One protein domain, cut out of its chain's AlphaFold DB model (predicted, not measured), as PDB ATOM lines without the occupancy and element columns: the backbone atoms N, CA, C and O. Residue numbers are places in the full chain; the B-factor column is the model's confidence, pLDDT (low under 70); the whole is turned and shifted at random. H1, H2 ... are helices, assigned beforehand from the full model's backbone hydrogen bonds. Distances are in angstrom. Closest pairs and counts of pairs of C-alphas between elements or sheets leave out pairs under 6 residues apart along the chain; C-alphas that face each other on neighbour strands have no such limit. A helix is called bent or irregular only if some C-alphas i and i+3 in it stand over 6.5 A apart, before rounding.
ATOM      1  N   LYS A  11      96.022 199.489  57.943       71.44
ATOM      2  CA  LYS A  11      95.730 200.682  58.753       71.44
ATOM      3  C   LYS A  11      94.850 200.350  59.950       71.44
ATOM      4  O   LYS A  11      95.225 200.651  61.071       71.44
ATOM      5  N   LYS A  12      93.767 199.596  59.737       77.50
ATOM      6  CA  LYS A  12      92.885 199.173  60.832       77.50
ATOM      7  C   LYS A  12      93.608 198.375  61.934       77.50
ATOM      8  O   LYS A  12      93.258 198.505  63.103       77.50
ATOM      9  N   LYS A  13      94.601 197.541  61.591       77.25
ATOM     10  CA  LYS A  13      95.409 196.813  62.592       77.25
ATOM     11  C   LYS A  13      96.454 197.699  63.280       77.25
ATOM     12  O   LYS A  13      96.811 197.415  64.416       77.25
ATOM     13  N   GLU A  14      96.927 198.742  62.609       78.94
ATOM     14  CA  GLU A  14      97.837 199.755  63.154       78.94
ATOM     15  C   GLU A  14      97.091 200.663  64.151       78.94
ATOM     16  O   GLU A  14      97.492 200.761  65.306       78.94
ATOM     17  N   GLU A  15      95.915 201.168  63.766       83.62
ATOM     18  CA  GLU A  15      94.972 201.909  64.620       83.62
ATOM     19  C   GLU A  15      94.563 201.101  65.869       83.62
ATOM     20  O   GLU A  15      94.625 201.608  66.987       83.62
ATOM     21  N   GLN A  16      94.216 199.814  65.711       82.94
ATOM     22  CA  GLN A  16      93.899 198.938  66.848       82.94
ATOM     23  C   GLN A  16      95.125 198.689  67.749       82.94
ATOM     24  O   GLN A  16      94.981 198.599  68.967       82.94
ATOM     25  N   ALA A  17      96.341 198.617  67.191       82.81
ATOM     26  CA  ALA A  17      97.563 198.492  67.987       82.81
ATOM     27  C   ALA A  17      97.855 199.760  68.810       82.81
ATOM     28  O   ALA A  17      98.283 199.638  69.958       82.81
ATOM     29  N   GLU A  18      97.594 200.954  68.267       85.25
ATOM     30  CA  GLU A  18      97.706 202.229  68.994       85.25
ATOM     31  C   GLU A  18      96.633 202.374  70.084       85.25
ATOM     32  O   GLU A  18      96.943 202.776  71.211       85.25
ATOM     33  N   GLU A  19      95.384 201.984  69.804       87.12
ATOM     34  CA  GLU A  19      94.310 201.949  70.804       87.12
ATOM     35  C   GLU A  19      94.672 200.999  71.959       87.12
ATOM     36  O   GLU A  19      94.563 201.360  73.136       87.12
ATOM     37  N   CYS A  20      95.187 199.811  71.636       86.44
ATOM     38  CA  CYS A  20      95.655 198.856  72.631       86.44
ATOM     39  C   CYS A  20      96.859 199.369  73.416       86.44
ATOM     40  O   CYS A  20      96.845 199.290  74.642       86.44
ATOM     41  N   LEU A  21      97.869 199.951  72.762       85.25
ATOM     42  CA  LEU A  21      99.007 200.571  73.445       85.25
ATOM     43  C   LEU A  21      98.542 201.665  74.420       85.25
ATOM     44  O   LEU A  21      99.065 201.754  75.530       85.25
ATOM     45  N   THR A  22      97.523 202.443  74.049       87.31
ATOM     46  CA  THR A  22      96.928 203.486  74.898       87.31
ATOM     47  C   THR A  22      96.240 202.889  76.131       87.31
ATOM     48  O   THR A  22      96.548 203.288  77.257       87.31
ATOM     49  N   LYS A  23      95.371 201.881  75.951       84.25
ATOM     50  CA  LYS A  23      94.706 201.156  77.057       84.25
ATOM     51  C   LYS A  23      95.715 200.486  77.992       84.25
ATOM     52  O   LYS A  23      95.604 200.603  79.211       84.25
ATOM     53  N   LEU A  24      96.728 199.834  77.420       82.50
ATOM     54  CA  LEU A  24      97.796 199.165  78.159       82.50
ATOM     55  C   LEU A  24      98.665 200.167  78.940       82.50
ATOM     56  O   LEU A  24      99.023 199.892  80.085       82.50
ATOM     57  N   THR A  25      98.950 201.348  78.380       86.12
ATOM     58  CA  THR A  25      99.726 202.409  79.053       86.12
ATOM     59  C   THR A  25      99.006 202.945  80.292       86.12
ATOM     60  O   THR A  25      99.628 203.049  81.349       86.12
ATOM     61  N   ALA A  26      97.688 203.173  80.221       86.81
ATOM     62  CA  ALA A  26      96.892 203.602  81.377       86.81
ATOM     63  C   ALA A  26      96.965 202.613  82.562       86.81
ATOM     64  O   ALA A  26      96.852 203.009  83.726       86.81
ATOM     65  N   VAL A  27      97.211 201.326  82.292       84.25
ATOM     66  CA  VAL A  27      97.419 200.319  83.340       84.25
ATOM     67  C   VAL A  27      98.863 200.279  83.844       84.25
ATOM     68  O   VAL A  27      99.059 200.036  85.032       84.25
ATOM     69  N   VAL A  28      99.872 200.627  83.032       86.00
ATOM     70  CA  VAL A  28     101.231 200.893  83.553       86.00
ATOM     71  C   VAL A  28     101.189 202.014  84.598       86.00
ATOM     72  O   VAL A  28     101.814 201.893  85.650       86.00
ATOM     73  N   ASP A  29     100.416 203.071  84.352       89.38
ATOM     74  CA  ASP A  29     100.266 204.180  85.299       89.38
ATOM     75  C   ASP A  29      99.431 203.790  86.533       89.38
ATOM     76  O   ASP A  29      99.826 204.093  87.659       89.38
ATOM     77  N   SER A  30      98.371 202.992  86.356       89.75
ATOM     78  CA  SER A  30      97.606 202.400  87.473       89.75
ATOM     79  C   SER A  30      98.450 201.448  88.347       89.75
ATOM     80  O   SER A  30      98.200 201.297  89.544       89.75
ATOM     81  N   ILE A  31      99.462 200.793  87.766       88.69
ATOM     82  CA  ILE A  31     100.442 199.964  88.486       88.69
ATOM     83  C   ILE A  31     101.422 200.842  89.274       88.69
ATOM     84  O   ILE A  31     101.706 200.517  90.428       88.69
ATOM     85  N   LYS A  32     101.904 201.955  88.697       90.44
ATOM     86  CA  LYS A  32     102.753 202.927  89.409       90.44
ATOM     87  C   LYS A  32     102.033 203.494  90.625       90.44
ATOM     88  O   LYS A  32     102.598 203.436  91.704       90.44
ATOM     89  N   GLU A  33     100.786 203.950  90.487       92.62
ATOM     90  CA  GLU A  33      99.990 204.497  91.601       92.62
ATOM     91  C   GLU A  33      99.893 203.509  92.782       92.62
ATOM     92  O   GLU A  33     100.132 203.872  93.935       92.62
ATOM     93  N   LYS A  34      99.646 202.226  92.496       90.81
ATOM     94  CA  LYS A  34      99.596 201.162  93.515       90.81
ATOM     95  C   LYS A  34     100.962 200.816  94.116       90.81
ATOM     96  O   LYS A  34     101.033 200.431  95.283       90.81
ATOM     97  N   ALA A  35     102.042 200.942  93.349       90.69
ATOM     98  CA  ALA A  35     103.400 200.757  93.854       90.69
ATOM     99  C   ALA A  35     103.844 201.946  94.732       90.69
ATOM    100  O   ALA A  35     104.389 201.738  95.813       90.69
ATOM    101  N   ASP A  36     103.489 203.166  94.332       92.69
ATOM    102  CA  ASP A  36     103.580 204.408  95.104       92.69
ATOM    103  C   ASP A  36     102.880 204.276  96.468       92.69
ATOM    104  O   ASP A  36     103.450 204.631  97.499       92.69
ATOM    105  N   GLU A  37     101.645 203.764  96.496       92.44
ATOM    106  CA  GLU A  37     100.893 203.510  97.732       92.44
ATOM    107  C   GLU A  37     101.540 202.456  98.641       92.44
ATOM    108  O   GLU A  37     101.389 202.543  99.862       92.44
ATOM    109  N   LEU A  38     102.226 201.463  98.065       91.06
ATOM    110  CA  LEU A  38     102.917 200.392  98.789       91.06
ATOM    111  C   LEU A  38     104.280 200.850  99.341       91.06
ATOM    112  O   LEU A  38     104.662 200.443 100.438       91.06
ATOM    113  N   ASP A  39     105.002 201.716  98.627       90.56
ATOM    114  CA  ASP A  39     106.279 202.294  99.081       90.56
ATOM    115  C   ASP A  39     106.082 203.350 100.180       90.56
ATOM    116  O   ASP A  39     106.908 203.476 101.081       90.56
ATOM    117  N   LYS A  40     104.919 204.017 100.191       91.25
ATOM    118  CA  LYS A  40     104.480 204.916 101.275       91.25
ATOM    119  C   LYS A  40     103.979 204.175 102.529       91.25
ATOM    120  O   LYS A  40     103.899 204.788 103.592       91.25
ATOM    121  N   THR A  41     103.644 202.884 102.442       89.38
ATOM    122  CA  THR A  41     103.179 202.082 103.592       89.38
ATOM    123  C   THR A  41     104.350 201.486 104.376       89.38
ATOM    124  O   THR A  41     105.308 200.967 103.807       89.38
ATOM    125  N   ASN A  42     104.249 201.505 105.708       86.56
ATOM    126  CA  ASN A  42     105.251 200.911 106.593       86.56
ATOM    127  C   ASN A  42     105.405 199.402 106.345       86.56
ATOM    128  O   ASN A  42     104.443 198.636 106.443       86.56
ATOM    129  N   GLU A  43     106.639 198.976 106.077       81.19
ATOM    130  CA  GLU A  43     106.996 197.575 105.885       81.19
ATOM    131  C   GLU A  43     106.585 196.700 107.081       81.19
ATOM    132  O   GLU A  43     106.634 197.107 108.242       81.19
ATOM    133  N   GLY A  44     106.200 195.457 106.791       71.56
ATOM    134  CA  GLY A  44     105.982 194.423 107.800       71.56
ATOM    135  C   GLY A  44     104.550 194.334 108.324       71.56
ATOM    136  O   GLY A  44     104.114 193.217 108.610       71.56
ATOM    137  N   GLY A  45     103.823 195.456 108.382       82.00
ATOM    138  CA  GLY A  45     102.444 195.538 108.875       82.00
ATOM    139  C   GLY A  45     101.396 194.828 108.007       82.00
ATOM    140  O   GLY A  45     101.656 194.419 106.875       82.00
ATOM    141  N   GLU A  46     100.176 194.698 108.531       86.56
ATOM    142  CA  GLU A  46      99.065 194.035 107.832       86.56
ATOM    143  C   GLU A  46      98.642 194.790 106.559       86.56
ATOM    144  O   GLU A  46      98.486 194.176 105.505       86.56
ATOM    145  N   GLU A  47      98.571 196.127 106.613       89.44
ATOM    146  CA  GLU A  47      98.276 196.991 105.457       89.44
ATOM    147  C   GLU A  47      99.263 196.768 104.295       89.44
ATOM    148  O   GLU A  47      98.851 196.677 103.140       89.44
ATOM    149  N   PHE A  48     100.557 196.603 104.601       90.00
ATOM    150  CA  PHE A  48     101.587 196.283 103.611       90.00
ATOM    151  C   PHE A  48     101.297 194.944 102.926       90.00
ATOM    152  O   PHE A  48     101.386 194.846 101.707       90.00
ATOM    153  N   ILE A  49     100.907 193.916 103.690       87.12
ATOM    154  CA  ILE A  49     100.579 192.587 103.150       87.12
ATOM    155  C   ILE A  49      99.304 192.644 102.291       87.12
ATOM    156  O   ILE A  49      99.241 191.961 101.269       87.12
ATOM    157  N   ILE A  50      98.315 193.460 102.667       89.44
ATOM    158  CA  ILE A  50      97.090 193.682 101.881       89.44
ATOM    159  C   ILE A  50      97.432 194.372 100.554       89.44
ATOM    160  O   ILE A  50      97.223 193.775  99.500       89.44
ATOM    161  N   LYS A  51      98.064 195.554 100.581       90.81
ATOM    162  CA  LYS A  51      98.474 196.293  99.369       90.81
ATOM    163  C   LYS A  51      99.382 195.470  98.452       90.81
ATOM    164  O   LYS A  51      99.226 195.493  97.235       90.81
ATOM    165  N   CYS A  52     100.294 194.694  99.035       89.44
ATOM    166  CA  CYS A  52     101.157 193.758  98.322       89.44
ATOM    167  C   CYS A  52     100.363 192.666  97.577       89.44
ATOM    168  O   CYS A  52     100.610 192.413  96.395       89.44
ATOM    169  N   LYS A  53      99.369 192.048  98.236       87.31
ATOM    170  CA  LYS A  53      98.457 191.085  97.599       87.31
ATOM    171  C   LYS A  53      97.605 191.747  96.518       87.31
ATOM    172  O   LYS A  53      97.474 191.171  95.445       87.31
ATOM    173  N   ASP A  54      97.072 192.939  96.762       89.25
ATOM    174  CA  ASP A  54      96.204 193.641  95.813       89.25
ATOM    175  C   ASP A  54      96.957 194.075  94.551       89.25
ATOM    176  O   ASP A  54      96.454 193.876  93.446       89.25
ATOM    177  N   LEU A  55      98.193 194.569  94.680       88.56
ATOM    178  CA  LEU A  55      99.067 194.861  93.541       88.56
ATOM    179  C   LEU A  55      99.419 193.584  92.759       88.56
ATOM    180  O   LEU A  55      99.306 193.568  91.534       88.56
ATOM    181  N   HIS A  56      99.770 192.486  93.441       84.56
ATOM    182  CA  HIS A  56     100.039 191.204  92.778       84.56
ATOM    183  C   HIS A  56      98.795 190.638  92.068       84.56
ATOM    184  O   HIS A  56      98.887 190.169  90.933       84.56
ATOM    185  N   ASN A  57      97.619 190.731  92.690       84.50
ATOM    186  CA  ASN A  57      96.344 190.326  92.101       84.50
ATOM    187  C   ASN A  57      95.979 191.192  90.891       84.50
ATOM    188  O   ASN A  57      95.544 190.651  89.878       84.50
ATOM    189  N   TYR A  58      96.196 192.509  90.960       85.12
ATOM    190  CA  TYR A  58      95.959 193.430  89.849       85.12
ATOM    191  C   TYR A  58      96.841 193.070  88.643       85.12
ATOM    192  O   TYR A  58      96.314 192.823  87.557       85.12
ATOM    193  N   LEU A  59      98.150 192.895  88.865       82.75
ATOM    194  CA  LEU A  59      99.115 192.424  87.861       82.75
ATOM    195  C   LEU A  59      98.691 191.084  87.234       82.75
ATOM    196  O   LEU A  59      98.615 190.976  86.011       82.75
ATOM    197  N   ASN A  60      98.343 190.085  88.052       77.19
ATOM    198  CA  ASN A  60      97.891 188.772  87.575       77.19
ATOM    199  C   ASN A  60      96.537 188.827  86.843       77.19
ATOM    200  O   ASN A  60      96.273 187.993  85.980       77.19
ATOM    201  N   SER A  61      95.653 189.762  87.206       75.25
ATOM    202  CA  SER A  61      94.345 189.916  86.563       75.25
ATOM    203  C   SER A  61      94.448 190.572  85.190       75.25
ATOM    204  O   SER A  61      93.669 190.238  84.302       75.25
ATOM    205  N   TYR A  62      95.423 191.464  84.997       67.81
ATOM    206  CA  TYR A  62      95.464 192.315  83.816       67.81
ATOM    207  C   TYR A  62      95.885 191.594  82.529       67.81
ATOM    208  O   TYR A  62      95.410 191.913  81.443       67.81
ATOM    209  N   PHE A  63      96.722 190.562  82.637       63.66
ATOM    210  CA  PHE A  63      97.129 189.753  81.483       63.66
ATOM    211  C   PHE A  63      96.087 188.694  81.063       63.66
ATOM    212  O   PHE A  63      96.377 187.863  80.201       63.66
ATOM    213  N   LYS A  64      94.874 188.712  81.641       64.38
ATOM    214  CA  LYS A  64      93.781 187.776  81.329       64.38
ATOM    215  C   LYS A  64      92.836 188.350  80.266       64.38
ATOM    216  O   LYS A  64      91.875 189.029  80.602       64.38
ATOM    217  N   GLU A  65      93.104 188.004  79.005       59.00
ATOM    218  CA  GLU A  65      92.165 188.076  77.866       59.00
ATOM    219  C   GLU A  65      91.321 189.366  77.766       59.00
ATOM    220  O   GLU A  65      90.089 189.343  77.868       59.00
ATOM    221  N   ASP A  66      91.973 190.497  77.476       68.12
ATOM    222  CA  ASP A  66      91.259 191.640  76.901       68.12
ATOM    223  C   ASP A  66      90.737 191.250  75.501       68.12
ATOM    224  O   ASP A  66      91.478 190.743  74.656       68.12
ATOM    225  N   LYS A  67      89.437 191.455  75.266       70.25
ATOM    226  CA  LYS A  67      88.753 191.092  74.011       70.25
ATOM    227  C   LYS A  67      88.980 192.092  72.887       70.25
ATOM    228  O   LYS A  67      88.805 191.745  71.723       70.25
ATOM    229  N   GLU A  68      89.305 193.329  73.235       73.69
ATOM    230  CA  GLU A  68      89.608 194.405  72.294       73.69
ATOM    231  C   GLU A  68      91.109 194.384  71.956       73.69
ATOM    232  O   GLU A  68      91.501 194.732  70.840       73.69
ATOM    233  N   CYS A  69      91.919 193.866  72.889       81.25
ATOM    234  CA  CYS A  69      93.370 193.726  72.794       81.25
ATOM    235  C   CYS A  69      93.861 192.287  73.064       81.25
ATOM    236  O   CYS A  69      94.579 192.054  74.035       81.25
ATOM    237  N   PRO A  70      93.534 191.294  72.218       81.12
ATOM    238  CA  PRO A  70      94.005 189.925  72.420       81.12
ATOM    239  C   PRO A  70      95.540 189.814  72.317       81.12
ATOM    240  O   PRO A  70      96.144 190.171  71.301       81.12
ATOM    241  N   LYS A  71      96.170 189.238  73.357       79.06
ATOM    242  CA  LYS A  71      97.626 188.962  73.472       79.06
ATOM    243  C   LYS A  71      98.205 188.241  72.245       79.06
ATOM    244  O   LYS A  71      99.371 188.429  71.909       79.06
ATOM    245  N   GLU A  72      97.380 187.437  71.581       80.19
ATOM    246  CA  GLU A  72      97.708 186.631  70.402       80.19
ATOM    247  C   GLU A  72      97.835 187.464  69.114       80.19
ATOM    248  O   GLU A  72      98.666 187.146  68.264       80.19
ATOM    249  N   GLU A  73      97.062 188.549  68.970       81.12
ATOM    250  CA  GLU A  73      97.161 189.451  67.813       81.12
ATOM    251  C   GLU A  73      98.184 190.578  68.026       81.12
ATOM    252  O   GLU A  73      98.795 191.033  67.058       81.12
ATOM    253  N   PHE A  74      98.402 191.000  69.280       82.69
ATOM    254  CA  PHE A  74      99.270 192.132  69.642       82.69
ATOM    255  C   PHE A  74     100.433 191.771  70.603       82.69
ATOM    256  O   PHE A  74     100.699 192.515  71.557       82.69
ATOM    257  N   PRO A  75     101.186 190.669  70.384       82.56
ATOM    258  CA  PRO A  75     102.188 190.181  71.340       82.56
ATOM    259  C   PRO A  75     103.354 191.159  71.565       82.56
ATOM    260  O   PRO A  75     103.918 191.212  72.657       82.56
ATOM    261  N   SER A  76     103.700 191.976  70.565       79.56
ATOM    262  CA  SER A  76     104.722 193.028  70.670       79.56
ATOM    263  C   SER A  76     104.312 194.164  71.611       79.56
ATOM    264  O   SER A  76     105.156 194.688  72.342       79.56
ATOM    265  N   VAL A  77     103.023 194.515  71.641       83.12
ATOM    266  CA  VAL A  77     102.481 195.558  72.522       83.12
ATOM    267  C   VAL A  77     102.484 195.048  73.964       83.12
ATOM    268  O   VAL A  77     103.028 195.705  74.849       83.12
ATOM    269  N   TYR A  78     102.020 193.813  74.183       82.75
ATOM    270  CA  TYR A  78     102.101 193.143  75.486       82.75
ATOM    271  C   TYR A  78     103.541 192.986  75.998       82.75
ATOM    272  O   TYR A  78     103.798 193.268  77.166       82.75
ATOM    273  N   GLY A  79     104.495 192.602  75.142       81.94
ATOM    274  CA  GLY A  79     105.914 192.509  75.513       81.94
ATOM    275  C   GLY A  79     106.530 193.860  75.897       81.94
ATOM    276  O   GLY A  79     107.274 193.952  76.878       81.94
ATOM    277  N   SER A  80     106.171 194.925  75.174       83.38
ATOM    278  CA  SER A  80     106.594 196.300  75.480       83.38
ATOM    279  C   SER A  80     106.052 196.769  76.833       83.38
ATOM    280  O   SER A  80     106.788 197.315  77.653       83.38
ATOM    281  N   ILE A  81     104.779 196.486  77.103       84.06
ATOM    282  CA  ILE A  81     104.079 196.891  78.326       84.06
ATOM    283  C   ILE A  81     104.560 196.093  79.541       84.06
ATOM    284  O   ILE A  81     104.872 196.686  80.572       84.06
ATOM    285  N   ALA A  82     104.731 194.774  79.415       83.62
ATOM    286  CA  ALA A  82     105.346 193.951  80.458       83.62
ATOM    287  C   ALA A  82     106.773 194.429  80.787       83.62
ATOM    288  O   ALA A  82     107.161 194.464  81.955       83.62
ATOM    289  N   SER A  83     107.533 194.873  79.778       83.56
ATOM    290  CA  SER A  83     108.860 195.470  79.972       83.56
ATOM    291  C   SER A  83     108.794 196.817  80.702       83.56
ATOM    292  O   SER A  83     109.561 197.027  81.638       83.56
ATOM    293  N   ALA A  84     107.856 197.702  80.343       85.75
ATOM    294  CA  ALA A  84     107.649 198.984  81.023       85.75
ATOM    295  C   ALA A  84     107.247 198.803  82.500       85.75
ATOM    296  O   ALA A  84     107.827 199.436  83.382       85.75
ATOM    297  N   ILE A  85     106.332 197.867  82.781       85.75
ATOM    298  CA  ILE A  85     105.931 197.463  84.138       85.75
ATOM    299  C   ILE A  85     107.140 196.935  84.926       85.75
ATOM    300  O   ILE A  85     107.381 197.360  86.054       85.75
ATOM    301  N   LYS A  86     107.947 196.056  84.318       83.88
ATOM    302  CA  LYS A  86     109.165 195.476  84.915       83.88
ATOM    303  C   LYS A  86     110.281 196.504  85.158       83.88
ATOM    304  O   LYS A  86     111.157 196.248  85.983       83.88
ATOM    305  N   VAL A  87     110.284 197.634  84.447       84.94
ATOM    306  CA  VAL A  87     111.177 198.772  84.722       84.94
ATOM    307  C   VAL A  87     110.629 199.597  85.885       84.94
ATOM    308  O   VAL A  87     111.317 199.705  86.894       84.94
ATOM    309  N   ALA A  88     109.385 200.079  85.800       85.44
ATOM    310  CA  ALA A  88     108.774 200.910  86.843       85.44
ATOM    311  C   ALA A  88     108.778 200.220  88.220       85.44
ATOM    312  O   ALA A  88     109.218 200.792  89.212       85.44
ATOM    313  N   LEU A  89     108.385 198.942  88.289       87.19
ATOM    314  CA  LEU A  89     108.324 198.190  89.548       87.19
ATOM    315  C   LEU A  89     109.692 197.931  90.211       87.19
ATOM    316  O   LEU A  89     109.728 197.543  91.377       87.19
ATOM    317  N   LYS A  90     110.821 198.154  89.522       85.69
ATOM    318  CA  LYS A  90     112.164 198.060  90.130       85.69
ATOM    319  C   LYS A  90     112.560 199.293  90.938       85.69
ATOM    320  O   LYS A  90     113.504 199.203  91.719       85.69
ATOM    321  N   GLU A  91     111.883 200.420  90.741       87.56
ATOM    322  CA  GLU A  91     112.180 201.679  91.437       87.56
ATOM    323  C   GLU A  91     111.617 201.672  92.873       87.56
ATOM    324  O   GLU A  91     112.125 202.369  93.751       87.56
ATOM    325  N   TYR A  92     110.637 200.800  93.136       86.06
ATOM    326  CA  TYR A  92     109.930 200.661  94.409       86.06
ATOM    327  C   TYR A  92     110.568 199.606  95.324       86.06
ATOM    328  O   TYR A  92     110.474 198.395  95.099       86.06
ATOM    329  N   ASN A  93     111.191 200.059  96.411       85.88
ATOM    330  CA  ASN A  93     111.905 199.194  97.349       85.88
ATOM    331  C   ASN A  93     110.957 198.249  98.100       85.88
ATOM    332  O   ASN A  93     111.292 197.087  98.329       85.88
ATOM    333  N   ASN A  94     109.769 198.721  98.469       87.50
ATOM    334  CA  ASN A  94     108.758 197.917  99.147       87.50
ATOM    335  C   ASN A  94     108.084 196.903  98.218       87.50
ATOM    336  O   ASN A  94     107.686 195.844  98.699       87.50
ATOM    337  N   TYR A  95     108.015 197.153  96.904       86.00
ATOM    338  CA  TYR A  95     107.557 196.135  95.950       86.00
ATOM    339  C   TYR A  95     108.506 194.927  95.927       86.00
ATOM    340  O   TYR A  95     108.057 193.784  95.991       86.00
ATOM    341  N   LEU A  96     109.824 195.160  95.934       84.25
ATOM    342  CA  LEU A  96     110.808 194.074  95.984       84.25
ATOM    343  C   LEU A  96     110.646 193.219  97.255       84.25
ATOM    344  O   LEU A  96     110.590 191.996  97.163       84.25
ATOM    345  N   LYS A  97     110.478 193.852  98.423       85.44
ATOM    346  CA  LYS A  97     110.248 193.155  99.706       85.44
ATOM    347  C   LYS A  97     108.875 192.473  99.782       85.44
ATOM    348  O   LYS A  97     108.714 191.459 100.456       85.44
ATOM    349  N   CYS A  98     107.875 193.018  99.090       85.94
ATOM    350  CA  CYS A  98     106.559 192.405  98.930       85.94
ATOM    351  C   CYS A  98     106.661 191.047  98.213       85.94
ATOM    352  O   CYS A  98     106.041 190.083  98.662       85.94
ATOM    353  N   LEU A  99     107.495 190.931  97.170       80.81
ATOM    354  CA  LEU A  99     107.764 189.645  96.516       80.81
ATOM    355  C   LEU A  99     108.385 188.632  97.490       80.81
ATOM    356  O   LEU A  99     107.869 187.519  97.612       80.81
ATOM    357  N   ASP A 100     109.429 189.040  98.221       79.56
ATOM    358  CA  ASP A 100     110.112 188.193  99.210       79.56
ATOM    359  C   ASP A 100     109.118 187.676 100.281       79.56
ATOM    360  O   ASP A 100     109.070 186.477 100.578       79.56
ATOM    361  N   LYS A 101     108.244 188.557 100.797       78.50
ATOM    362  CA  LYS A 101     107.244 188.218 101.827       78.50
ATOM    363  C   LYS A 101     106.062 187.390 101.298       78.50
ATOM    364  O   LYS A 101     105.525 186.560 102.028       78.50
ATOM    365  N   LEU A 102     105.660 187.545 100.032       78.44
ATOM    366  CA  LEU A 102     104.684 186.642  99.402       78.44
ATOM    367  C   LEU A 102     105.257 185.232  99.205       78.44
ATOM    368  O   LEU A 102     104.523 184.250  99.338       78.44
ATOM    369  N   GLU A 103     106.551 185.111  98.905       77.56
ATOM    370  CA  GLU A 103     107.224 183.815  98.787       77.56
ATOM    371  C   GLU A 103     107.405 183.137 100.160       77.56
ATOM    372  O   GLU A 103     107.226 181.925 100.281       77.56
ATOM    373  N   GLU A 104     107.692 183.906 101.214       76.06
ATOM    374  CA  GLU A 104     107.659 183.450 102.614       76.06
ATOM    375  C   GLU A 104     106.274 182.905 103.003       76.06
ATOM    376  O   GLU A 104     106.159 181.725 103.333       76.06
ATOM    377  N   ILE A 105     105.210 183.697 102.830       72.00
ATOM    378  CA  ILE A 105     103.820 183.301 103.131       72.00
ATOM    379  C   ILE A 105     103.395 182.039 102.353       72.00
ATOM    380  O   ILE A 105     102.658 181.201 102.880       72.00
ATOM    381  N   LYS A 106     103.855 181.861 101.105       73.75
ATOM    382  CA  LYS A 106     103.636 180.621 100.336       73.75
ATOM    383  C   LYS A 106     104.408 179.435 100.930       73.75
ATOM    384  O   LYS A 106     103.834 178.358 101.074       73.75
ATOM    385  N   ARG A 107     105.679 179.620 101.309       71.00
ATOM    386  CA  ARG A 107     106.504 178.579 101.951       71.00
ATOM    387  C   ARG A 107     105.965 178.138 103.312       71.00
ATOM    388  O   ARG A 107     106.131 176.973 103.654       71.00
ATOM    389  N   GLU A 108     105.343 179.026 104.082       67.81
ATOM    390  CA  GLU A 108     104.737 178.679 105.375       67.81
ATOM    391  C   GLU A 108     103.476 177.824 105.216       67.81
ATOM    392  O   GLU A 108     103.366 176.783 105.861       67.81
ATOM    393  N   GLN A 109     102.574 178.176 104.292       59.28
ATOM    394  CA  GLN A 109     101.397 177.348 103.981       59.28
ATOM    395  C   GLN A 109     101.800 175.939 103.508       59.28
ATOM    396  O   GLN A 109     101.284 174.948 104.017       59.28
ATOM    397  N   ILE A 110     102.810 175.841 102.634       60.31
ATOM    398  CA  ILE A 110     103.351 174.562 102.132       60.31
ATOM    399  C   ILE A 110     104.037 173.722 103.237       60.31
ATOM    400  O   ILE A 110     104.235 172.524 103.052       60.31
ATOM    401  N   LYS A 111     104.385 174.307 104.394       61.00
ATOM    402  CA  LYS A 111     104.870 173.565 105.577       61.00
ATOM    403  C   LYS A 111     103.737 173.105 106.498       61.00
ATOM    404  O   LYS A 111     103.847 172.032 107.077       61.00
ATOM    405  N   LEU A 112     102.663 173.887 106.612       56.91
ATOM    406  CA  LEU A 112     101.488 173.555 107.426       56.91
ATOM    407  C   LEU A 112     100.635 172.436 106.807       56.91
ATOM    408  O   LEU A 112     100.181 171.555 107.534       56.91
ATOM    409  N   ASP A 113     100.465 172.422 105.480       51.16
ATOM    410  CA  ASP A 113      99.749 171.352 104.764       51.16
ATOM    411  C   ASP A 113     100.241 169.933 105.147       51.16
ATOM    412  O   ASP A 113      99.433 169.148 105.654       51.16
ATOM    413  N   PRO A 114     101.534 169.565 104.994       52.31
ATOM    414  CA  PRO A 114     102.010 168.227 105.348       52.31
ATOM    415  C   PRO A 114     101.939 167.936 106.852       52.31
ATOM    416  O   PRO A 114     101.710 166.788 107.218       52.31
ATOM    417  N   GLU A 115     102.068 168.941 107.721       48.12
ATOM    418  CA  GLU A 115     101.936 168.771 109.175       48.12
ATOM    419  C   GLU A 115     100.483 168.410 109.558       48.12
ATOM    420  O   GLU A 115     100.244 167.500 110.356       48.12
ATOM    421  N   THR A 116      99.486 169.014 108.896       48.53
ATOM    422  CA  THR A 116      98.079 168.586 109.029       48.53
ATOM    423  C   THR A 116      97.807 167.214 108.405       48.53
ATOM    424  O   THR A 116      97.001 166.442 108.932       48.53
ATOM    425  N   ASP A 117      98.510 166.860 107.327       46.84
ATOM    426  CA  ASP A 117      98.392 165.557 106.671       46.84
ATOM    427  C   ASP A 117      99.093 164.433 107.466       46.84
ATOM    428  O   ASP A 117      98.733 163.264 107.328       46.84
ATOM    429  N   GLU A 118     100.068 164.735 108.329       51.62
ATOM    430  CA  GLU A 118     100.617 163.794 109.321       51.62
ATOM    431  C   GLU A 118      99.719 163.664 110.558       51.62
ATOM    432  O   GLU A 118      99.439 162.539 110.981       51.62
ATOM    433  N   LEU A 119      99.121 164.756 111.048       46.78
ATOM    434  CA  LEU A 119      98.074 164.691 112.080       46.78
ATOM    435  C   LEU A 119      96.861 163.841 111.639       46.78
ATOM    436  O   LEU A 119      96.308 163.100 112.452       46.78
ATOM    437  N   CYS A 120      96.498 163.856 110.348       50.19
ATOM    438  CA  CYS A 120      95.472 162.964 109.777       50.19
ATOM    439  C   CYS A 120      95.868 161.469 109.760       50.19
ATOM    440  O   CYS A 120      94.999 160.602 109.618       50.19
ATOM    441  N   LYS A 121      97.167 161.152 109.860       53.03
ATOM    442  CA  LYS A 121      97.698 159.777 109.917       53.03
ATOM    443  C   LYS A 121      97.818 159.286 111.359       53.03
ATOM    444  O   LYS A 121      97.526 158.120 111.618       53.03
ATOM    445  N   GLU A 122      98.216 160.159 112.284       48.97
ATOM    446  CA  GLU A 122      98.364 159.830 113.707       48.97
ATOM    447  C   GLU A 122      97.004 159.761 114.428       48.97
ATOM    448  O   GLU A 122      96.736 158.816 115.172       48.97
ATOM    449  N   VAL A 123      96.079 160.683 114.129       49.28
ATOM    450  CA  VAL A 123      94.681 160.604 114.573       49.28
ATOM    451  C   VAL A 123      93.850 159.927 113.481       49.28
ATOM    452  O   VAL A 123      93.298 160.582 112.601       49.28
ATOM    453  N   GLY A 124      93.747 158.595 113.550       47.72
ATOM    454  CA  GLY A 124      93.162 157.706 112.528       47.72
ATOM    455  C   GLY A 124      91.650 157.822 112.245       47.72
ATOM    456  O   GLY A 124      90.989 156.806 112.039       47.72
ATOM    457  N   TYR A 125      91.097 159.037 112.221       46.62
ATOM    458  CA  TYR A 125      89.694 159.360 111.936       46.62
ATOM    459  C   TYR A 125      89.463 160.048 110.580       46.62
ATOM    460  O   TYR A 125      88.324 160.397 110.262       46.62
TER     461      TYR A 125
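This is residues 11 to 125 of the 369 residues of an uncharacterized protein of Plasmodium vivax (strain Salvador I) (UniProt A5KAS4). The model is a flat, wide V or L: the long helix H4 makes one limb, and H1, with H2 and H3 each packed along part of it, makes the other. H4 starts beside the last residues of H1, crosses H2 nearly at a right angle and runs on outward, where residues 106 to 125 stick out free. The printed part has 115 residues with four named helices, in the order H1, H2, H3, H4, and no named strand; its class is all helix. It is loose, with a radius of gyration of the C-alphas of 19.4 A, and spans 69 by 35 by 17 A.

The longest helix, H4, covers residues 93 to 122 and measures 44.7 A from C-alpha 93 to C-alpha 122, which is at (98.364, 159.830, 113.707). H4 is neither bent nor irregular, but only just: C-alphas 111 and 114 are 6.1 A apart. H1, residues 11 to 39, runs 41.7 A from C-alpha 11 at (95.730, 200.682, 58.753) to C-alpha 39 at (106.279, 202.294, 99.081). H2 covers residues 46 to 62, 24.3 A long, and H3 residues 75 to 88, 20.0 A long.

H4 touches H2 with residues 95 to 102 alone, meeting residues 48 to 53 of H2; the closest C-alphas, those of Cys 52 and Cys 98, are 5.6 A apart, and the lines stand at 84 degrees, about perpendicular. H4 touches H1 with residues 93 to 95 alone, meeting residues 35 to 39 of H1; the closest C-alphas are those of Asp 39 and Asn 94, 5.0 A apart, and the lines are about perpendicular at 78 degrees. H1 and H2 are a helical hairpin, opposite ways at a shallow tilt of 8 degrees; H1 touches H2 with residues 31 to 38 alone, and the closest C-alphas, those of Leu 38 and Lys 51, are 6.1 A apart. H3 touches H1 and runs the same way, at a shallow tilt of 21 degrees; the closest C-alphas, those of Val 28 and Ile 85, are 5.8 A apart. H3 is apart from H2 and from H4. Every O i to N i+4 pair is within hydrogen-bond range in H2 and H3; in H1 it is 24 of 25 and in H4 23 of 26.

The C-alphas farthest apart, those of Lys 11 and Gly 124, are 68.9 A apart. Without the free stretch, the body of 95 residues spans 50 by 21 by 16 A. The printed part has no cut. The link from H2 to H3, residues 63 to 74, is long; that from H1 to H2 is short and that from H3 to H4 tight. The mean pLDDT of the printed part is 78.2, and residues 62 to 66 and 108 to 125 are under 70.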